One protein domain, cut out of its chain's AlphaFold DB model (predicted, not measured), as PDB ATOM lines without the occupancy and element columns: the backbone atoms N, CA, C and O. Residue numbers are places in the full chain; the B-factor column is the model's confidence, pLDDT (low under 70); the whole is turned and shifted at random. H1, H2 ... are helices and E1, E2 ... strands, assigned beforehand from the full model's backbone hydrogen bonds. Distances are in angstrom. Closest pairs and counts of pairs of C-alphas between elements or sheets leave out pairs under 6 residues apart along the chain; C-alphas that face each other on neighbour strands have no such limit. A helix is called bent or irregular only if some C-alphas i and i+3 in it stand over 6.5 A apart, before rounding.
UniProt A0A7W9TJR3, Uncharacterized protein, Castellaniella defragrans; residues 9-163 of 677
ATOM      1  N   GLN A   9      83.619 156.778  85.878       87.81
ATOM      2  CA  GLN A   9      82.469 157.104  85.040       87.81
ATOM      3  C   GLN A   9      81.708 155.841  84.627       87.81
ATOM      4  O   GLN A   9      80.480 155.803  84.707       87.81
ATOM      5  N   TRP A  10      82.435 154.797  84.230       87.88
ATOM      6  CA  TRP A  10      81.849 153.511  83.877       87.88
ATOM      7  C   TRP A  10      81.219 152.831  85.094       87.88
ATOM      8  O   TRP A  10      80.076 152.385  85.026       87.88
ATOM      9  N   TYR A  11      81.914 152.820  86.234       92.44
ATOM     10  CA  TYR A  11      81.417 152.208  87.463       92.44
ATOM     11  C   TYR A  11      80.098 152.836  87.921       92.44
ATOM     12  O   TYR A  11      79.169 152.120  88.284       92.44
ATOM     13  N   LEU A  12      79.977 154.163  87.857       93.31
ATOM     14  CA  LEU A  12      78.736 154.857  88.203       93.31
ATOM     15  C   LEU A  12      77.614 154.581  87.197       93.31
ATOM     16  O   LEU A  12      76.462 154.450  87.604       93.31
ATOM     17  N   ALA A  13      77.934 154.456  85.906       90.25
ATOM     18  CA  ALA A  13      76.948 154.113  84.883       90.25
ATOM     19  C   ALA A  13      76.354 152.710  85.098       90.25
ATOM     20  O   ALA A  13      75.149 152.528  84.940       90.25
ATOM     21  N   GLN A  14      77.180 151.742  85.508       90.88
ATOM     22  CA  GLN A  14      76.742 150.368  85.784       90.88
ATOM     23  C   GLN A  14      76.084 150.194  87.159       90.88
ATOM     24  O   GLN A  14      75.383 149.213  87.387       90.88
ATOM     25  N   ASN A  15      76.289 151.135  88.085       94.56
ATOM     26  CA  ASN A  15      75.802 151.045  89.462       94.56
ATOM     27  C   ASN A  15      74.986 152.297  89.840       94.56
ATOM     28  O   ASN A  15      75.490 153.181  90.546       94.56
ATOM     29  N   PRO A  16      73.715 152.403  89.390       95.88
ATOM     30  CA  PRO A  16      72.875 153.582  89.631       95.88
ATOM     31  C   PRO A  16      72.635 153.892  91.117       95.88
ATOM     32  O   PRO A  16      72.434 155.047  91.500       95.88
ATOM     33  N   ASP A  17      72.659 152.868  91.970       95.94
ATOM     34  CA  ASP A  17      72.592 152.993  93.426       95.94
ATOM     35  C   ASP A  17      73.796 153.766  93.984       95.94
ATOM     36  O   ASP A  17      73.614 154.705  94.767       95.94
ATOM     37  N   VAL A  18      74.999 153.435  93.511       96.06
ATOM     38  CA  VAL A  18      76.246 154.126  93.862       96.06
ATOM     39  C   VAL A  18      76.266 155.528  93.268       96.06
ATOM     40  O   VAL A  18      76.594 156.479  93.973       96.06
ATOM     41  N   ALA A  19      75.839 155.695  92.013       95.38
ATOM     42  CA  ALA A  19      75.737 157.009  91.376       95.38
ATOM     43  C   ALA A  19      74.876 157.980  92.192       95.38
ATOM     44  O   ALA A  19      75.267 159.128  92.419       95.38
ATOM     45  N   ARG A  20      73.739 157.507  92.710       96.06
ATOM     46  CA  ARG A  20      72.873 158.294  93.595       96.06
ATOM     47  C   ARG A  20      73.542 158.610  94.935       96.06
ATOM     48  O   ARG A  20      73.393 159.726  95.424       96.06
ATOM     49  N   ALA A  21      74.266 157.662  95.528       92.88
ATOM     50  CA  ALA A  21      74.985 157.884  96.784       92.88
ATOM     51  C   ALA A  21      76.097 158.938  96.626       92.88
ATOM     52  O   ALA A  21      76.170 159.884  97.415       92.88
ATOM     53  N   VAL A  22      76.892 158.840  95.557       95.50
ATOM     54  CA  VAL A  22      77.933 159.820  95.207       95.50
ATOM     55  C   VAL A  22      77.320 161.198  94.943       95.50
ATOM     56  O   VAL A  22      77.790 162.193  95.491       95.50
ATOM     57  N   ALA A  23      76.214 161.274  94.192       94.38
ATOM     58  CA  ALA A  23      75.507 162.535  93.935       94.38
ATOM     59  C   ALA A  23      74.966 163.197  95.220       94.38
ATOM     60  O   ALA A  23      74.904 164.422  95.309       94.38
ATOM     61  N   ASN A  24      74.626 162.396  96.234       94.31
ATOM     62  CA  ASN A  24      74.218 162.862  97.562       94.31
ATOM     63  C   ASN A  24      75.406 163.193  98.491       94.31
ATOM     64  O   ASN A  24      75.196 163.506  99.664       94.31
ATOM     65  N   GLY A  25      76.647 163.121  97.999       93.06
ATOM     66  CA  GLY A  25      77.858 163.413  98.767       93.06
ATOM     67  C   GLY A  25      78.273 162.308  99.742       93.06
ATOM     68  O   GLY A  25      79.003 162.587 100.691       93.06
ATOM     69  N   GLN A  26      77.819 161.067  99.546       92.38
ATOM     70  CA  GLN A  26      78.078 159.933 100.448       92.38
ATOM     71  C   GLN A  26      79.381 159.174 100.118       92.38
ATOM     72  O   GLN A  26      79.420 157.952 100.216       92.38
ATOM     73  N   GLY A  27      80.444 159.892  99.743       92.25
ATOM     74  CA  GLY A  27      81.741 159.322  99.347       92.25
ATOM     75  C   GLY A  27      81.969 159.317  97.833       92.25
ATOM     76  O   GLY A  27      81.158 159.843  97.067       92.25
ATOM     77  N   SER A  28      83.105 158.760  97.406       94.56
ATOM     78  CA  SER A  28      83.462 158.619  95.981       94.56
ATOM     79  C   SER A  28      83.112 157.235  95.428       94.56
ATOM     80  O   SER A  28      82.975 156.270  96.184       94.56
ATOM     81  N   ALA A  29      83.025 157.106  94.101       92.94
ATOM     82  CA  ALA A  29      82.804 155.810  93.456       92.94
ATOM     83  C   ALA A  29      83.929 154.817  93.782       92.94
ATOM     84  O   ALA A  29      83.680 153.637  94.025       92.94
ATOM     85  N   TYR A  30      85.168 155.315  93.815       93.75
ATOM     86  CA  TYR A  30      86.346 154.512  94.122       93.75
ATOM     87  C   TYR A  30      86.338 154.009  95.567       93.75
ATOM     88  O   TYR A  30      86.623 152.841  95.816       93.75
ATOM     89  N   GLU A  31      85.951 154.863  96.516       94.69
ATOM     90  CA  GLU A  31      85.798 154.480  97.921       94.69
ATOM     91  C   GLU A  31      84.727 153.397  98.092       94.69
ATOM     92  O   GLU A  31      84.982 152.388  98.749       94.69
ATOM     93  N   HIS A  32      83.572 153.549  97.434       95.88
ATOM     94  CA  HIS A  32      82.551 152.503  97.416       95.88
ATOM     95  C   HIS A  32      83.095 151.191  96.841       95.88
ATOM     96  O   HIS A  32      82.887 150.124  97.418       95.88
ATOM     97  N   PHE A  33      83.797 151.249  95.708       95.00
ATOM     98  CA  PHE A  33      84.342 150.054  95.078       95.00
ATOM     99  C   PHE A  33      85.334 149.324  95.989       95.00
ATOM    100  O   PHE A  33      85.196 148.117  96.176       95.00
ATOM    101  N   LEU A  34      86.283 150.038  96.596       92.44
ATOM    102  CA  LEU A  34      87.275 149.437  97.490       92.44
ATOM    103  C   LEU A  34      86.653 148.843  98.759       92.44
ATOM    104  O   LEU A  34      87.090 147.790  99.211       92.44
ATOM    105  N   LEU A  35      85.656 149.502  99.352       92.19
ATOM    106  CA  LEU A  35      85.060 149.044 100.611       92.19
ATOM    107  C   LEU A  35      83.991 147.964 100.417       92.19
ATOM    108  O   LEU A  35      83.816 147.111 101.288       92.19
ATOM    109  N   HIS A  36      83.272 148.004  99.296       93.56
ATOM    110  CA  HIS A  36      82.088 147.177  99.061       93.56
ATOM    111  C   HIS A  36      82.129 146.504  97.692       93.56
ATOM    112  O   HIS A  36      82.095 145.279  97.607       93.56
ATOM    113  N   GLY A  37      82.264 147.286  96.619       93.88
ATOM    114  CA  GLY A  37      82.091 146.798  95.249       93.88
ATOM    115  C   GLY A  37      82.957 145.592  94.883       93.88
ATOM    116  O   GLY A  37      82.450 144.639  94.295       93.88
ATOM    117  N   GLN A  38      84.231 145.589  95.277       92.94
ATOM    118  CA  GLN A  38      85.137 144.474  95.002       92.94
ATOM    119  C   GLN A  38      84.748 143.174  95.729       92.94
ATOM    120  O   GLN A  38      85.030 142.089  95.227       92.94
ATOM    121  N   HIS A  39      84.083 143.269  96.884       92.75
ATOM    122  CA  HIS A  39      83.593 142.118  97.650       92.75
ATOM    123  C   HIS A  39      82.177 141.693  97.231       92.75
ATOM    124  O   HIS A  39      81.755 140.578  97.520       92.75
ATOM    125  N   GLU A  40      81.464 142.560  96.514       92.38
ATOM    126  CA  GLU A  40      80.159 142.289  95.900       92.38
ATOM    127  C   GLU A  40      80.278 141.747  94.465       92.38
ATOM    128  O   GLU A  40      79.270 141.598  93.780       92.38
ATOM    129  N   ASN A  41      81.497 141.463  93.988       91.25
ATOM    130  CA  ASN A  41      81.783 141.087  92.597       91.25
ATOM    131  C   ASN A  41      81.271 142.113  91.568       91.25
ATOM    132  O   ASN A  41      80.936 141.755  90.439       91.25
ATOM    133  N   ARG A  42      81.228 143.402  91.923       93.25
ATOM    134  CA  ARG A  42      80.940 144.467  90.954       93.25
ATOM    135  C   ARG A  42      82.196 144.732  90.129       93.25
ATOM    136  O   ARG A  42      83.265 144.947  90.694       93.25
ATOM    137  N   ALA A  43      82.079 144.742  88.808       91.94
ATOM    138  CA  ALA A  43      83.198 145.075  87.932       91.94
ATOM    139  C   ALA A  43      83.654 146.537  88.158       91.94
ATOM    140  O   ALA A  43      82.796 147.415  88.252       91.94
ATOM    141  N   PRO A  44      84.965 146.833  88.264       90.38
ATOM    142  CA  PRO A  44      85.491 148.200  88.383       90.38
ATOM    143  C   PRO A  44      85.605 148.955  87.052       90.38
ATOM    144  O   PRO A  44      85.689 150.185  87.044       90.38
ATOM    145  N   ALA A  45      85.678 148.221  85.943       85.88
ATOM    146  CA  ALA A  45      85.795 148.721  84.578       85.88
ATOM    147  C   ALA A  45      85.472 147.588  83.591       85.88
ATOM    148  O   ALA A  45      85.433 146.419  83.973       85.88
ATOM    149  N   THR A  46      85.355 147.916  82.303       81.69
ATOM    150  CA  THR A  46      85.180 146.940  81.208       81.69
ATOM    151  C   THR A  46      86.290 145.890  81.130       81.69
ATOM    152  O   THR A  46      86.067 144.781  80.656       81.69
ATOM    153  N   LEU A  47      87.495 146.225  81.596       84.50
ATOM    154  CA  LEU A  47      88.689 145.383  81.486       84.50
ATOM    155  C   LEU A  47      88.886 144.391  82.627       84.50
ATOM    156  O   LEU A  47      89.872 143.654  82.621       84.50
ATOM    157  N   PHE A  48      87.991 144.378  83.610       89.62
ATOM    158  CA  PHE A  48      88.052 143.407  84.689       89.62
ATOM    159  C   PHE A  48      86.645 142.995  85.102       89.62
ATOM    160  O   PHE A  48      85.922 143.758  85.739       89.62
ATOM    161  N   ASP A  49      86.285 141.763  84.764       89.81
ATOM    162  CA  ASP A  49      85.051 141.138  85.218       89.81
ATOM    163  C   ASP A  49      85.398 140.132  86.332       89.81
ATOM    164  O   ASP A  49      85.969 139.075  86.044       89.81
ATOM    165  N   PRO A  50      85.086 140.430  87.608       92.25
ATOM    166  CA  PRO A  50      85.388 139.530  88.716       92.25
ATOM    167  C   PRO A  50      84.629 138.201  88.614       92.25
ATOM    168  O   PRO A  50      85.159 137.178  89.041       92.25
ATOM    169  N   VAL A  51      83.428 138.178  88.026       91.75
ATOM    170  CA  VAL A  51      82.642 136.948  87.857       91.75
ATOM    171  C   VAL A  51      83.324 136.043  86.839       91.75
ATOM    172  O   VAL A  51      83.585 134.873  87.127       91.75
ATOM    173  N   TYR A  52      83.693 136.593  85.681       91.75
ATOM    174  CA  TYR A  52      84.452 135.857  84.671       91.75
ATOM    175  C   TYR A  52      85.817 135.401  85.202       91.75
ATOM    176  O   TYR A  52      86.194 134.239  85.026       91.75
ATOM    177  N   TYR A  53      86.545 136.282  85.894       94.19
ATOM    178  CA  TYR A  53      87.864 135.980  86.448       94.19
ATOM    179  C   TYR A  53      87.813 134.798  87.419       94.19
ATOM    180  O   TYR A  53      88.634 133.889  87.324       94.19
ATOM    181  N   LEU A  54      86.829 134.761  88.321       94.69
ATOM    182  CA  LEU A  54      86.667 133.648  89.257       94.69
ATOM    183  C   LEU A  54      86.219 132.366  88.545       94.69
ATOM    184  O   LEU A  54      86.745 131.295  88.836       94.69
ATOM    185  N   ALA A  55      85.317 132.463  87.563       93.12
ATOM    186  CA  ALA A  55      84.876 131.306  86.780       93.12
ATOM    187  C   ALA A  55      86.026 130.648  85.996       93.12
ATOM    188  O   ALA A  55      86.043 129.429  85.823       93.12
ATOM    189  N   ARG A  56      87.001 131.439  85.533       92.94
ATOM    190  CA  ARG A  56      88.166 130.950  84.776       92.94
ATOM    191  C   ARG A  56      89.383 130.607  85.614       92.94
ATOM    192  O   ARG A  56      90.269 129.925  85.109       92.94
ATOM    193  N   ASN A  57      89.420 131.021  86.877       94.06
ATOM    194  CA  ASN A  57      90.532 130.757  87.783       94.06
ATOM    195  C   ASN A  57      90.008 130.087  89.067       94.06
ATOM    196  O   ASN A  57      89.844 130.757  90.092       94.06
ATOM    197  N   PRO A  58      89.716 128.766  89.029       95.19
ATOM    198  CA  PRO A  58      89.067 128.056  90.136       95.19
ATOM    199  C   PRO A  58      89.858 128.075  91.449       95.19
ATOM    200  O   PRO A  58      89.271 128.021  92.528       95.19
ATOM    201  N   ASP A  59      91.185 128.165  91.373       95.50
ATOM    202  CA  ASP A  59      92.066 128.323  92.531       95.50
ATOM    203  C   ASP A  59      91.843 129.669  93.233       95.50
ATOM    204  O   ASP A  59      91.766 129.726  94.462       95.50
ATOM    205  N   VAL A  60      91.635 130.735  92.458       95.62
ATOM    206  CA  VAL A  60      91.288 132.054  92.995       95.62
ATOM    207  C   VAL A  60      89.867 132.060  93.542       95.62
ATOM    208  O   VAL A  60      89.636 132.582  94.630       95.62
ATOM    209  N   ALA A  61      88.919 131.431  92.841       95.44
ATOM    210  CA  ALA A  61      87.549 131.275  93.331       95.44
ATOM    211  C   ALA A  61      87.504 130.582  94.697       95.44
ATOM    212  O   ALA A  61      86.809 131.047  95.603       95.44
ATOM    213  N   ALA A  62      88.298 129.525  94.882       94.62
ATOM    214  CA  ALA A  62      88.430 128.850  96.168       94.62
ATOM    215  C   ALA A  62      89.041 129.763  97.247       94.62
ATOM    216  O   ALA A  62      88.567 129.763  98.382       94.62
ATOM    217  N   ALA A  63      90.059 130.561  96.915       92.06
ATOM    218  CA  ALA A  63      90.669 131.500  97.858       92.06
ATOM    219  C   ALA A  63      89.685 132.597  98.308       92.06
ATOM    220  O   ALA A  63      89.529 132.841  99.508       92.06
ATOM    221  N   VAL A  64      88.954 133.200  97.365       94.06
ATOM    222  CA  VAL A  64      87.922 134.214  97.647       94.06
ATOM    223  C   VAL A  64      86.790 133.622  98.489       94.06
ATOM    224  O   VAL A  64      86.391 134.223  99.485       94.06
ATOM    225  N   ALA A  65      86.323 132.409  98.171       92.50
ATOM    226  CA  ALA A  65      85.304 131.714  98.964       92.50
ATOM    227  C   ALA A  65      85.761 131.417 100.406       92.50
ATOM    228  O   ALA A  65      84.941 131.390 101.323       92.50
ATOM    229  N   ASN A  66      87.069 131.254 100.627       92.62
ATOM    230  CA  ASN A  66      87.677 131.105 101.952       92.62
ATOM    231  C   ASN A  66      87.968 132.449 102.653       92.62
ATOM    232  O   ASN A  66      88.614 132.467 103.703       92.62
ATOM    233  N   GLY A  67      87.513 133.574 102.095       89.69
ATOM    234  CA  GLY A  67      87.696 134.910 102.664       89.69
ATOM    235  C   GLY A  67      89.103 135.486 102.486       89.69
ATOM    236  O   GLY A  67      89.479 136.402 103.216       89.69
ATOM    237  N   GLN A  68      89.899 134.968 101.546       91.12
ATOM    238  CA  GLN A  68      91.283 135.400 101.304       91.12
ATOM    239  C   GLN A  68      91.361 136.583 100.321       91.12
ATOM    240  O   GLN A  68      92.156 136.568  99.383       91.12
ATOM    241  N   GLY A  69      90.540 137.609 100.553       91.50
ATOM    242  CA  GLY A  69      90.449 138.808  99.713       91.50
ATOM    243  C   GLY A  69      89.434 138.696  98.571       91.50
ATOM    244  O   GLY A  69      88.592 137.797  98.551       91.50
ATOM    245  N   SER A  70      89.489 139.646  97.641       93.88
ATOM    246  CA  SER A  70      88.631 139.722  96.453       93.88
ATOM    247  C   SER A  70      89.328 139.227  95.177       93.88
ATOM    248  O   SER A  70      90.555 139.118  95.106       93.88
ATOM    249  N   ALA A  71      88.546 138.986  94.117       93.25
ATOM    250  CA  ALA A  71      89.080 138.724  92.776       93.25
ATOM    251  C   ALA A  71      90.017 139.852  92.302       93.25
ATOM    252  O   ALA A  71      91.072 139.601  91.718       93.25
ATOM    253  N   TYR A  72      89.627 141.096  92.590       92.50
ATOM    254  CA  TYR A  72      90.370 142.298  92.232       92.50
ATOM    255  C   TYR A  72      91.714 142.381  92.968       92.50
ATOM    256  O   TYR A  72      92.752 142.602  92.343       92.50
ATOM    257  N   GLU A  73      91.718 142.131  94.280       92.75
ATOM    258  CA  GLU A  73      92.936 142.083  95.096       92.75
ATOM    259  C   GLU A  73      93.887 140.994  94.612       92.75
ATOM    260  O   GLU A  73      95.078 141.257  94.435       92.75
ATOM    261  N   HIS A  74      93.367 139.795  94.330       93.62
ATOM    262  CA  HIS A  74      94.181 138.722  93.773       93.62
ATOM    263  C   HIS A  74      94.828 139.147  92.455       93.62
ATOM    264  O   HIS A  74      96.025 138.929  92.256       93.62
ATOM    265  N   PHE A  75      94.069 139.745  91.534       92.12
ATOM    266  CA  PHE A  75      94.620 140.168  90.251       92.12
ATOM    267  C   PHE A  75      95.742 141.201  90.419       92.12
ATOM    268  O   PHE A  75      96.821 141.033  89.848       92.12
ATOM    269  N   LEU A  76      95.531 142.223  91.251       89.44
ATOM    270  CA  LEU A  76      96.536 143.259  91.500       89.44
ATOM    271  C   LEU A  76      97.792 142.727  92.202       89.44
ATOM    272  O   LEU A  76      98.892 143.203  91.922       89.44
ATOM    273  N   LEU A  77      97.663 141.769  93.118       89.62
ATOM    274  CA  LEU A  77      98.803 141.251  93.881       89.62
ATOM    275  C   LEU A  77      99.557 140.136  93.148       89.62
ATOM    276  O   LEU A  77     100.782 140.051  93.270       89.62
ATOM    277  N   HIS A  78      98.844 139.307  92.387       90.12
ATOM    278  CA  HIS A  78      99.370 138.069  91.806       90.12
ATOM    279  C   HIS A  78      99.003 137.916  90.327       90.12
ATOM    280  O   HIS A  78      99.887 137.746  89.486       90.12
ATOM    281  N   GLY A  79      97.715 138.042  89.994       89.06
ATOM    282  CA  GLY A  79      97.187 137.681  88.675       89.06
ATOM    283  C   GLY A  79      97.801 138.442  87.497       89.06
ATOM    284  O   GLY A  79      97.946 137.868  86.425       89.06
ATOM    285  N   GLN A  80      98.237 139.689  87.688       89.56
ATOM    286  CA  GLN A  80      98.899 140.492  86.650       89.56
ATOM    287  C   GLN A  80     100.230 139.904  86.129       89.56
ATOM    288  O   GLN A  80     100.656 140.225  85.016       89.56
ATOM    289  N   SER A  81     100.879 139.036  86.913       88.50
ATOM    290  CA  SER A  81     102.131 138.350  86.555       88.50
ATOM    291  C   SER A  81     101.936 136.862  86.254       88.50
ATOM    292  O   SER A  81     102.903 136.153  85.985       88.50
ATOM    293  N   GLU A  82     100.703 136.371  86.321       90.56
ATOM    294  CA  GLU A  82     100.355 134.975  86.087       90.56
ATOM    295  C   GLU A  82      99.647 134.834  84.729       90.56
ATOM    296  O   GLU A  82      99.024 135.787  84.254       90.56
ATOM    297  N   PRO A  83      99.699 133.660  84.078       91.94
ATOM    298  CA  PRO A  83      99.011 133.415  82.810       91.94
ATOM    299  C   PRO A  83      97.499 133.231  83.042       91.94
ATOM    300  O   PRO A  83      96.968 132.125  82.955       91.94
ATOM    301  N   ARG A  84      96.814 134.315  83.421       93.38
ATOM    302  CA  ARG A  84      95.401 134.327  83.818       93.38
ATOM    303  C   ARG A  84      94.513 134.863  82.705       93.38
ATOM    304  O   ARG A  84      94.810 135.897  82.106       93.38
ATOM    305  N   ALA A  85      93.368 134.215  82.513       92.88
ATOM    306  CA  ALA A  85      92.255 134.782  81.765       92.88
ATOM    307  C   ALA A  85      91.594 135.877  82.615       92.88
ATOM    308  O   ALA A  85      91.076 135.585  83.696       92.88
ATOM    309  N   ILE A  86      91.651 137.127  82.148       90.44
ATOM    310  CA  ILE A  86      91.133 138.309  82.854       90.44
ATOM    311  C   ILE A  86      89.704 138.600  82.409       90.44
ATOM    312  O   ILE A  86      88.805 138.771  83.227       90.44
ATOM    313  N   THR A  87      89.510 138.622  81.096       90.31
ATOM    314  CA  THR A  87      88.232 138.843  80.420       90.31
ATOM    315  C   THR A  87      88.161 137.929  79.192       90.31
ATOM    316  O   THR A  87      89.164 137.307  78.828       90.31
ATOM    317  N   PRO A  88      87.009 137.834  78.507       90.06
ATOM    318  CA  PRO A  88      86.902 137.028  77.290       90.06
ATOM    319  C   PRO A  88      87.866 137.429  76.164       90.06
ATOM    320  O   PRO A  88      88.206 136.609  75.318       90.06
ATOM    321  N   PHE A  89      88.307 138.684  76.168       91.25
ATOM    322  CA  PHE A  89      89.154 139.313  75.151       91.25
ATOM    323  C   PHE A  89      90.590 139.567  75.638       91.25
ATOM    324  O   PHE A  89      91.419 140.030  74.859       91.25
ATOM    325  N   LEU A  90      90.901 139.274  76.906       92.31
ATOM    326  CA  LEU A  90      92.247 139.409  77.452       92.31
ATOM    327  C   LEU A  90      92.611 138.208  78.329       92.31
ATOM    328  O   LEU A  90      92.148 138.065  79.463       92.31
ATOM    329  N   ASP A  91      93.507 137.380  77.800       94.25
ATOM    330  CA  ASP A  91      94.095 136.228  78.476       94.25
ATOM    331  C   ASP A  91      95.621 136.362  78.460       94.25
ATOM    332  O   ASP A  91      96.248 136.368  77.401       94.25
ATOM    333  N   LEU A  92      96.236 136.493  79.640       94.38
ATOM    334  CA  LEU A  92      97.686 136.663  79.757       94.38
ATOM    335  C   LEU A  92      98.461 135.397  79.367       94.38
ATOM    336  O   LEU A  92      99.611 135.495  78.943       94.38
ATOM    337  N   GLY A  93      97.849 134.217  79.481       94.62
ATOM    338  CA  GLY A  93      98.408 132.968  78.974       94.62
ATOM    339  C   GLY A  93      98.417 132.933  77.448       94.62
ATOM    340  O   GLY A  93      99.436 132.576  76.857       94.62
ATOM    341  N   ALA A  94      97.330 133.372  76.808       95.44
ATOM    342  CA  ALA A  94      97.267 133.507  75.350       95.44
ATOM    343  C   ALA A  94      98.245 134.580  74.836       95.44
ATOM    344  O   ALA A  94      98.977 134.335  73.876       95.44
ATOM    345  N   TYR A  95      98.337 135.715  75.533       96.12
ATOM    346  CA  TYR A  95      99.303 136.776  75.244       96.12
ATOM    347  C   TYR A  95     100.750 136.271  75.318       96.12
ATOM    348  O   TYR A  95     101.546 136.520  74.414       96.12
ATOM    349  N   LEU A  96     101.094 135.515  76.364       96.19
ATOM    350  CA  LEU A  96     102.414 134.900  76.498       96.19
ATOM    351  C   LEU A  96     102.682 133.866  75.394       96.19
ATOM    352  O   LEU A  96     103.779 133.827  74.841       96.19
ATOM    353  N   ALA A  97     101.691 133.039  75.054       95.31
ATOM    354  CA  ALA A  97     101.825 132.029  74.006       95.31
ATOM    355  C   ALA A  97     102.071 132.652  72.622       95.31
ATOM    356  O   ALA A  97     102.883 132.134  71.854       95.31
ATOM    357  N   ALA A  98     101.414 133.776  72.322       96.00
ATOM    358  CA  ALA A  98     101.610 134.521  71.081       96.00
ATOM    359  C   ALA A  98     102.945 135.293  71.049       96.00
ATOM    360  O   ALA A  98     103.511 135.514  69.979       96.00
ATOM    361  N   ASN A  99     103.493 135.655  72.215       96.06
ATOM    362  CA  ASN A  99     104.717 136.446  72.358       96.06
ATOM    363  C   ASN A  99     105.767 135.683  73.173       96.06
ATOM    364  O   ASN A  99     106.069 136.017  74.319       96.06
ATOM    365  N   SER A 100     106.329 134.637  72.565       94.56
ATOM    366  CA  SER A 100     107.292 133.738  73.225       94.56
ATOM    367  C   SER A 100     108.542 134.432  73.794       94.56
ATOM    368  O   SER A 100     109.178 133.899  74.703       94.56
ATOM    369  N   ASP A 101     108.881 135.633  73.317       94.94
ATOM    370  CA  ASP A 101     109.952 136.474  73.859       94.94
ATOM    371  C   ASP A 101     109.664 137.001  75.275       94.94
ATOM    372  O   ASP A 101     110.591 137.377  75.992       94.94
ATOM    373  N   LEU A 102     108.403 136.968  75.710       94.38
ATOM    374  CA  LEU A 102     107.961 137.385  77.041       94.38
ATOM    375  C   LEU A 102     108.038 136.266  78.087       94.38
ATOM    376  O   LEU A 102     107.685 136.498  79.242       94.38
ATOM    377  N   ALA A 103     108.527 135.073  77.724       90.12
ATOM    378  CA  ALA A 103     108.747 133.947  78.639       90.12
ATOM    379  C   ALA A 103     109.962 134.171  79.564       90.12
ATOM    380  O   ALA A 103     110.886 133.360  79.644       90.12
ATOM    381  N   ILE A 104     109.962 135.307  80.258       89.06
ATOM    382  CA  ILE A 104     110.987 135.757  81.192       89.06
ATOM    383  C   ILE A 104     110.435 135.587  82.606       89.06
ATOM    384  O   ILE A 104     109.368 136.099  82.943       89.06
ATOM    385  N   GLU A 105     111.176 134.870  83.448       85.81
ATOM    386  CA  GLU A 105     110.789 134.626  84.838       85.81
ATOM    387  C   GLU A 105     110.562 135.947  85.596       85.81
ATOM    388  O   GLU A 105     111.402 136.848  85.577       85.81
ATOM    389  N   GLY A 106     109.411 136.061  86.266       82.94
ATOM    390  CA  GLY A 106     109.048 137.234  87.064       82.94
ATOM    391  C   GLY A 106     108.594 138.461  86.263       82.94
ATOM    392  O   GLY A 106     108.363 139.513  86.862       82.94
ATOM    393  N   LEU A 107     108.450 138.359  84.936       89.56
ATOM    394  CA  LEU A 107     107.872 139.429  84.128       89.56
ATOM    395  C   LEU A 107     106.381 139.600  84.451       89.56
ATOM    396  O   LEU A 107     105.602 138.652  84.398       89.56
ATOM    397  N   ASN A 108     105.970 140.833  84.737       92.31
ATOM    398  CA  ASN A 108     104.560 141.182  84.856       92.31
ATOM    399  C   ASN A 108     103.975 141.385  83.448       92.31
ATOM    400  O   ASN A 108     104.238 142.405  82.801       92.31
ATOM    401  N   LEU A 109     103.226 140.389  82.968       91.38
ATOM    402  CA  LEU A 109     102.686 140.336  81.607       91.38
ATOM    403  C   LEU A 109     101.675 141.451  81.345       91.38
ATOM    404  O   LEU A 109     101.723 142.081  80.289       91.38
ATOM    405  N   TYR A 110     100.806 141.745  82.314       91.44
ATOM    406  CA  TYR A 110      99.840 142.833  82.183       91.44
ATOM    407  C   TYR A 110     100.539 144.193  82.093       91.44
ATOM    408  O   TYR A 110     100.235 144.991  81.209       91.44
ATOM    409  N   GLN A 111     101.535 144.440  82.950       91.25
ATOM    410  CA  GLN A 111     102.344 145.656  82.908       91.25
ATOM    411  C   GLN A 111     103.090 145.770  81.577       91.25
ATOM    412  O   GLN A 111     103.159 146.866  81.019       91.25
ATOM    413  N   HIS A 112     103.644 144.669  81.063       93.25
ATOM    414  CA  HIS A 112     104.275 144.661  79.747       93.25
ATOM    415  C   HIS A 112     103.276 145.059  78.663       93.25
ATOM    416  O   HIS A 112     103.555 145.977  77.897       93.25
ATOM    417  N   LEU A 113     102.099 144.431  78.638       92.94
ATOM    418  CA  LEU A 113     101.046 144.732  77.674       92.94
ATOM    419  C   LEU A 113     100.687 146.224  77.673       92.94
ATOM    420  O   LEU A 113     100.750 146.868  76.630       92.94
ATOM    421  N   VAL A 114     100.367 146.792  78.836       90.62
ATOM    422  CA  VAL A 114      99.918 148.193  78.928       90.62
ATOM    423  C   VAL A 114     101.038 149.212  78.712       90.62
ATOM    424  O   VAL A 114     100.760 150.343  78.337       90.62
ATOM    425  N   THR A 115     102.299 148.847  78.963       90.50
ATOM    426  CA  THR A 115     103.438 149.781  78.833       90.50
ATOM    427  C   THR A 115     104.084 149.723  77.456       90.50
ATOM    428  O   THR A 115     104.523 150.746  76.939       90.50
ATOM    429  N   TYR A 116     104.171 148.525  76.882       92.38
ATOM    430  CA  TYR A 116     104.910 148.248  75.655       92.38
ATOM    431  C   TYR A 116     104.034 147.531  74.641       92.38
ATOM    432  O   TYR A 116     103.927 147.995  73.514       92.38
ATOM    433  N   GLY A 117     103.350 146.455  75.042       93.81
ATOM    434  CA  GLY A 117     102.609 145.588  74.127       93.81
ATOM    435  C   GLY A 117     101.608 146.325  73.238       93.81
ATOM    436  O   GLY A 117     101.562 146.065  72.038       93.81
ATOM    437  N   LEU A 118     100.878 147.288  73.809       93.62
ATOM    438  CA  LEU A 118      99.950 148.153  73.081       93.62
ATOM    439  C   LEU A 118     100.640 149.000  72.006       93.62
ATOM    440  O   LEU A 118     100.172 149.067  70.873       93.62
ATOM    441  N   HIS A 119     101.774 149.616  72.341       92.50
ATOM    442  CA  HIS A 119     102.550 150.446  71.414       92.50
ATOM    443  C   HIS A 119     103.346 149.629  70.392       92.50
ATOM    444  O   HIS A 119     103.628 150.109  69.299       92.50
ATOM    445  N   GLU A 120     103.718 148.404  70.750       93.44
ATOM    446  CA  GLU A 120     104.423 147.454  69.890       93.44
ATOM    447  C   GLU A 120     103.482 146.723  68.926       93.44
ATOM    448  O   GLU A 120     103.957 146.009  68.046       93.44
ATOM    449  N   GLY A 121     102.161 146.879  69.078       93.44
ATOM    450  CA  GLY A 121     101.174 146.190  68.249       93.44
ATOM    451  C   GLY A 121     101.171 144.674  68.461       93.44
ATOM    452  O   GLY A 121     100.926 143.926  67.517       93.44
ATOM    453  N   ARG A 122     101.483 144.208  69.679       95.38
ATOM    454  CA  ARG A 122     101.594 142.774  69.983       95.38
ATOM    455  C   ARG A 122     100.281 142.022  69.759       95.38
ATOM    456  O   ARG A 122      99.191 142.564  69.916       95.38
ATOM    457  N   ASP A 123     100.412 140.743  69.432       96.44
ATOM    458  CA  ASP A 123      99.295 139.803  69.361       96.44
ATOM    459  C   ASP A 123      98.785 139.514  70.781       96.44
ATOM    460  O   ASP A 123      99.587 139.183  71.655       96.44
ATOM    461  N   LEU A 124      97.482 139.674  71.034       95.75
ATOM    462  CA  LEU A 124      96.872 139.384  72.339       95.75
ATOM    463  C   LEU A 124      96.542 137.897  72.519       95.75
ATOM    464  O   LEU A 124      96.208 137.471  73.625       95.75
ATOM    465  N   GLY A 125      96.666 137.102  71.458       94.50
ATOM    466  CA  GLY A 125      96.189 135.733  71.389       94.50
ATOM    467  C   GLY A 125      94.690 135.667  71.095       94.50
ATOM    468  O   GLY A 125      94.015 136.679  70.906       94.50
ATOM    469  N   ASN A 126      94.158 134.443  71.013       93.69
ATOM    470  CA  ASN A 126      92.738 134.177  70.727       93.69
ATOM    471  C   ASN A 126      92.217 134.901  69.469       93.69
ATOM    472  O   ASN A 126      91.061 135.313  69.395       93.69
ATOM    473  N   GLY A 127      93.091 135.073  68.474       93.56
ATOM    474  CA  GLY A 127      92.765 135.724  67.208       93.56
ATOM    475  C   GLY A 127      92.529 137.233  67.292       93.56
ATOM    476  O   GLY A 127      91.939 137.787  66.363       93.56
ATOM    477  N   ILE A 128      92.978 137.896  68.363       95.88
ATOM    478  CA  ILE A 128      92.978 139.356  68.498       95.88
ATOM    479  C   ILE A 128      94.410 139.860  68.323       95.88
ATOM    480  O   ILE A 128      95.251 139.665  69.200       95.88
ATOM    481  N   THR A 129      94.684 140.572  67.232       94.75
ATOM    482  CA  THR A 129      95.972 141.253  67.041       94.75
ATOM    483  C   THR A 129      95.773 142.761  67.048       94.75
ATOM    484  O   THR A 129      94.840 143.288  66.443       94.75
ATOM    485  N   LEU A 130      96.659 143.492  67.724       94.56
ATOM    486  CA  LEU A 130      96.538 144.952  67.800       94.56
ATOM    487  C   LEU A 130      96.747 145.644  66.444       94.56
ATOM    488  O   LEU A 130      96.281 146.763  66.249       94.56
ATOM    489  N   GLU A 131      97.368 144.966  65.475       92.25
ATOM    490  CA  GLU A 131      97.444 145.429  64.085       92.25
ATOM    491  C   GLU A 131      96.051 145.645  63.463       92.25
ATOM    492  O   GLU A 131      95.865 146.583  62.687       92.25
ATOM    493  N   GLN A 132      95.041 144.862  63.861       94.25
ATOM    494  CA  GLN A 132      93.658 145.016  63.380       94.25
ATOM    495  C   GLN A 132      93.051 146.379  63.738       94.25
ATOM    496  O   GLN A 132      92.119 146.828  63.072       94.25
ATOM    497  N   PHE A 133      93.598 147.053  64.753       95.56
ATOM    498  CA  PHE A 133      93.153 148.353  65.254       95.56
ATOM    499  C   PHE A 133      93.975 149.523  64.698       95.56
ATOM    500  O   PHE A 133      93.707 150.674  65.039       95.56
ATOM    501  N   ALA A 134      94.953 149.275  63.817       92.81
ATOM    502  CA  ALA A 134      95.875 150.307  63.334       92.81
ATOM    503  C   ALA A 134      95.176 151.494  62.644       92.81
ATOM    504  O   ALA A 134      95.688 152.613  62.681       92.81
ATOM    505  N   ASN A 135      93.999 151.274  62.049       93.56
ATOM    506  CA  ASN A 135      93.201 152.323  61.407       93.56
ATOM    507  C   ASN A 135      92.098 152.909  62.301       93.56
ATOM    508  O   ASN A 135      91.476 153.892  61.902       93.56
ATOM    509  N   ASP A 136      91.851 152.351  63.489       96.31
ATOM    510  CA  ASP A 136      90.769 152.806  64.360       96.31
ATOM    511  C   ASP A 136      91.154 154.130  65.047       96.31
ATOM    512  O   ASP A 136      92.091 154.167  65.855       96.31
ATOM    513  N   PRO A 137      90.465 155.250  64.752       95.12
ATOM    514  CA  PRO A 137      90.795 156.537  65.349       95.12
ATOM    515  C   PRO A 137      90.559 156.557  66.863       95.12
ATOM    516  O   PRO A 137      91.277 157.271  67.565       95.12
ATOM    517  N   VAL A 138      89.596 155.782  67.378       95.69
ATOM    518  CA  VAL A 138      89.294 155.721  68.818       95.69
ATOM    519  C   VAL A 138      90.437 155.035  69.558       95.69
ATOM    520  O   VAL A 138      90.978 155.601  70.512       95.69
ATOM    521  N   PHE A 139      90.863 153.869  69.067       96.00
ATOM    522  CA  PHE A 139      92.021 153.148  69.590       96.00
ATOM    523  C   PHE A 139      93.299 153.990  69.519       96.00
ATOM    524  O   PHE A 139      93.991 154.148  70.522       96.00
ATOM    525  N   ASN A 140      93.592 154.603  68.370       95.69
ATOM    526  CA  ASN A 140      94.803 155.406  68.186       95.69
ATOM    527  C   ASN A 140      94.828 156.666  69.064       95.69
ATOM    528  O   ASN A 140      95.882 157.039  69.580       95.69
ATOM    529  N   ALA A 141      93.679 157.320  69.261       95.19
ATOM    530  CA  ALA A 141      93.574 158.467  70.161       95.19
ATOM    531  C   ALA A 141      93.804 158.065  71.624       95.19
ATOM    532  O   ALA A 141      94.461 158.801  72.358       95.19
ATOM    533  N   ALA A 142      93.288 156.905  72.037       93.06
ATOM    534  CA  ALA A 142      93.537 156.349  73.363       93.06
ATOM    535  C   ALA A 142      95.009 155.938  73.544       93.06
ATOM    536  O   ALA A 142      95.615 156.254  74.562       93.06
ATOM    537  N   LEU A 143      95.610 155.306  72.532       93.62
ATOM    538  CA  LEU A 143      97.012 154.883  72.540       93.62
ATOM    539  C   LEU A 143      97.986 156.072  72.602       93.62
ATOM    540  O   LEU A 143      99.053 155.966  73.199       93.62
ATOM    541  N   ALA A 144      97.637 157.210  71.999       92.56
ATOM    542  CA  ALA A 144      98.474 158.411  72.002       92.56
ATOM    543  C   ALA A 144      98.515 159.140  73.359       92.56
ATOM    544  O   ALA A 144      99.418 159.953  73.582       92.56
ATOM    545  N   ASP A 145      97.562 158.872  74.255       89.44
ATOM    546  CA  ASP A 145      97.466 159.499  75.572       89.44
ATOM    547  C   ASP A 145      97.759 158.475  76.687       89.44
ATOM    548  O   ASP A 145      96.939 157.593  76.950       89.44
ATOM    549  N   PRO A 146      98.886 158.601  77.416       83.50
ATOM    550  CA  PRO A 146      99.219 157.699  78.519       83.50
ATOM    551  C   PRO A 146      98.144 157.605  79.611       83.50
ATOM    552  O   PRO A 146      98.077 156.593  80.309       83.50
ATOM    553  N   ALA A 147      97.305 158.633  79.783       83.56
ATOM    554  CA  ALA A 147      96.205 158.609  80.747       83.56
ATOM    555  C   ALA A 147      95.016 157.755  80.274       83.56
ATOM    556  O   ALA A 147      94.199 157.341  81.094       83.56
ATOM    557  N   ARG A 148      94.934 157.475  78.971       85.50
ATOM    558  CA  ARG A 148      93.840 156.750  78.310       85.50
ATOM    559  C   ARG A 148      94.283 155.410  77.738       85.50
ATOM    560  O   ARG A 148      93.542 154.782  76.994       85.50
ATOM    561  N   ILE A 149      95.460 154.927  78.124       86.31
ATOM    562  CA  ILE A 149      96.006 153.666  77.615       86.31
ATOM    563  C   ILE A 149      95.072 152.467  77.866       86.31
ATOM    564  O   ILE A 149      95.008 151.541  77.063       86.31
ATOM    565  N   LEU A 150      94.289 152.503  78.950       86.44
ATOM    566  CA  LEU A 150      93.260 151.501  79.220       86.44
ATOM    567  C   LEU A 150      92.025 151.644  78.335       86.44
ATOM    568  O   LEU A 150      91.406 150.636  78.019       86.44
ATOM    569  N   ASP A 151      91.694 152.848  77.876       89.06
ATOM    570  CA  ASP A 151      90.616 153.032  76.905       89.06
ATOM    571  C   ASP A 151      90.959 152.319  75.586       89.06
ATOM    572  O   ASP A 151      90.062 151.841  74.902       89.06
ATOM    573  N   ALA A 152      92.250 152.179  75.247       92.00
ATOM    574  CA  ALA A 152      92.677 151.427  74.069       92.00
ATOM    575  C   ALA A 152      92.342 149.933  74.212       92.00
ATOM    576  O   ALA A 152      91.781 149.334  73.298       92.00
ATOM    577  N   LEU A 153      92.602 149.330  75.377       91.25
ATOM    578  CA  LEU A 153      92.182 147.951  75.652       91.25
ATOM    579  C   LEU A 153      90.658 147.824  75.759       91.25
ATOM    580  O   LEU A 153      90.102 146.818  75.327       91.25
ATOM    581  N   ALA A 154      89.969 148.818  76.326       90.69
ATOM    582  CA  ALA A 154      88.508 148.814  76.386       90.69
ATOM    583  C   ALA A 154      87.910 148.845  74.973       90.69
ATOM    584  O   ALA A 154      86.982 148.101  74.678       90.69
ATOM    585  N   ARG A 155      88.517 149.614  74.066       94.25
ATOM    586  CA  ARG A 155      88.151 149.618  72.652       94.25
ATOM    587  C   ARG A 155      88.390 148.263  71.987       94.25
ATOM    588  O   ARG A 155      87.566 147.821  71.191       94.25
ATOM    589  N   VAL A 156      89.469 147.564  72.347       94.81
ATOM    590  CA  VAL A 156      89.680 146.175  71.907       94.81
ATOM    591  C   VAL A 156      88.546 145.271  72.387       94.81
ATOM    592  O   VAL A 156      88.017 144.503  71.593       94.81
ATOM    593  N   ALA A 157      88.127 145.396  73.647       92.19
ATOM    594  CA  ALA A 157      87.019 144.630  74.211       92.19
ATOM    595  C   ALA A 157      85.682 144.861  73.489       92.19
ATOM    596  O   ALA A 157      84.928 143.913  73.284       92.19
ATOM    597  N   GLU A 158      85.399 146.105  73.097       93.94
ATOM    598  CA  GLU A 158      84.187 146.479  72.356       93.94
ATOM    599  C   GLU A 158      84.144 145.849  70.959       93.94
ATOM    600  O   GLU A 158      83.094 145.405  70.501       93.94
ATOM    601  N   VAL A 159      85.288 145.804  70.276       95.62
ATOM    602  CA  VAL A 159      85.363 145.377  68.871       95.62
ATOM    603  C   VAL A 159      85.621 143.880  68.736       95.62
ATOM    604  O   VAL A 159      85.142 143.270  67.781       95.62
ATOM    605  N   ALA A 160      86.346 143.269  69.677       95.44
ATOM    606  CA  ALA A 160      86.768 141.870  69.612       95.44
ATOM    607  C   ALA A 160      85.639 140.880  69.271       95.44
ATOM    608  O   ALA A 160      85.867 140.052  68.387       95.44
ATOM    609  N   PRO A 161      84.421 140.972  69.850       95.12
ATOM    610  CA  PRO A 161      83.323 140.069  69.502       95.12
ATOM    611  C   PRO A 161      82.962 140.087  68.012       95.12
ATOM    612  O   PRO A 161      82.491 139.081  67.494       95.12
ATOM    613  N   PHE A 162      83.201 141.203  67.322       95.38
ATOM    614  CA  PHE A 162      82.850 141.407  65.917       95.38
ATOM    615  C   PHE A 162      83.998 141.081  64.948       95.38
ATOM    616  O   PHE A 162      83.824 141.145  63.725       95.38
ATOM    617  N   LEU A 163      85.186 140.742  65.460       93.88
ATOM    618  CA  LEU A 163      86.322 140.355  64.628       93.88
ATOM    619  C   LEU A 163      86.129 138.920  64.109       93.88
ATOM    620  O   LEU A 163      85.942 138.001  64.902       93.88
TER     621      LEU A 163
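This is residues 9 to 163 of the 677 residues of an uncharacterized protein of Castellaniella defragrans (UniProt A0A7W9TJR3). Small clusters of short helices follow one another round an arc: H1, H2 and H3 make one end of it, H4, H5 and H6 the next cluster, then come H7 and H8, and the hairpin of H10 and H11 makes the other end. E1 links the second cluster to H7, E2 packs on H7, and the long link of residues 38 to 49 joins the first two clusters. The printed part has 155 residues with eleven named helices and two named strands, in the order H1 to H6, E1, H7, H8, E2, H9, H10, H11; it is mostly helix. It is compact, with a radius of gyration of the C-alphas of 16.4 A and spans of 46 by 38 by 26 A.

Start with H1, residues 9 to 14, and H2, residues 16 to 23: they only just touch, with 3 pairs of C-alphas within 8 A, only at the corner, closest at Leu 12 and Ala 19, 4.9 A. H3, residues 29 to 37, touches H2 at a steep tilt of 49 degrees, opposite ways; the closest C-alphas, of Val 22 and Ala 29, are 6.5 A apart. These three helices are apart from the named elements that follow. Next, H6, residues 71 to 77, touches H4, residues 50 to 56, about perpendicular at 83 degrees, closest at Pro 50 and Ala 71, 5.5 A. H6 also touches H5, residues 58 to 65, closest at Val 64 and Ala 71, 6.7 A. E1, residues 85 to 87, pairs with no named strand but is antiparallel to residues 90 to 91; its closest C-alpha to H4 is Ile 86 to Tyr 53, 5.4 A. H7, residues 92 to 98, only just touches H8, residues 109 to 120, with 3 pairs of C-alphas within 8 A, by residues 109 to 110 of H8 alone; the closest C-alphas, of Leu 92 and Leu 109, are 6.5 A apart. Look for E2, residues 123 to 125, by H7: the C-alphas of Tyr 95 and Leu 124 are 4.6 A apart. E2 pairs with no named strand; residues 128 to 129 are antiparallel to it. H9, residues 130 to 133, touches no helix. H10, residues 137 to 144, and H11, residues 146 to 162, form a helical hairpin, at a shallow tilt of 34 degrees, only just short of steep, opposite ways, closest at Phe 139 and Ala 152, 4.8 A. Every O i to N i+4 pair is within hydrogen-bond range in H1 to H7 and H10, 6 of 8 in H8 and 8 of 13 in H11; H9 is too short for such a pair.

Find C-alpha 9 at (82.469, 157.104, 85.040), where H1 begins. H8 spans 13.8 A and is only just irregular, C-alphas 115 and 118 being 6.9 A apart. H11 runs 26.3 A to C-alpha 162 at (82.850, 141.407, 65.917) and is irregular, C-alphas 147 and 150 being 7.8 A apart.

The two C-alphas farthest apart, of Asn 24 and Asp 101, are 50.3 A apart. The printed part has no cut, and the link from H3 to H4 is long. The mean pLDDT of the printed part is 92.6; no printed residue is under 70.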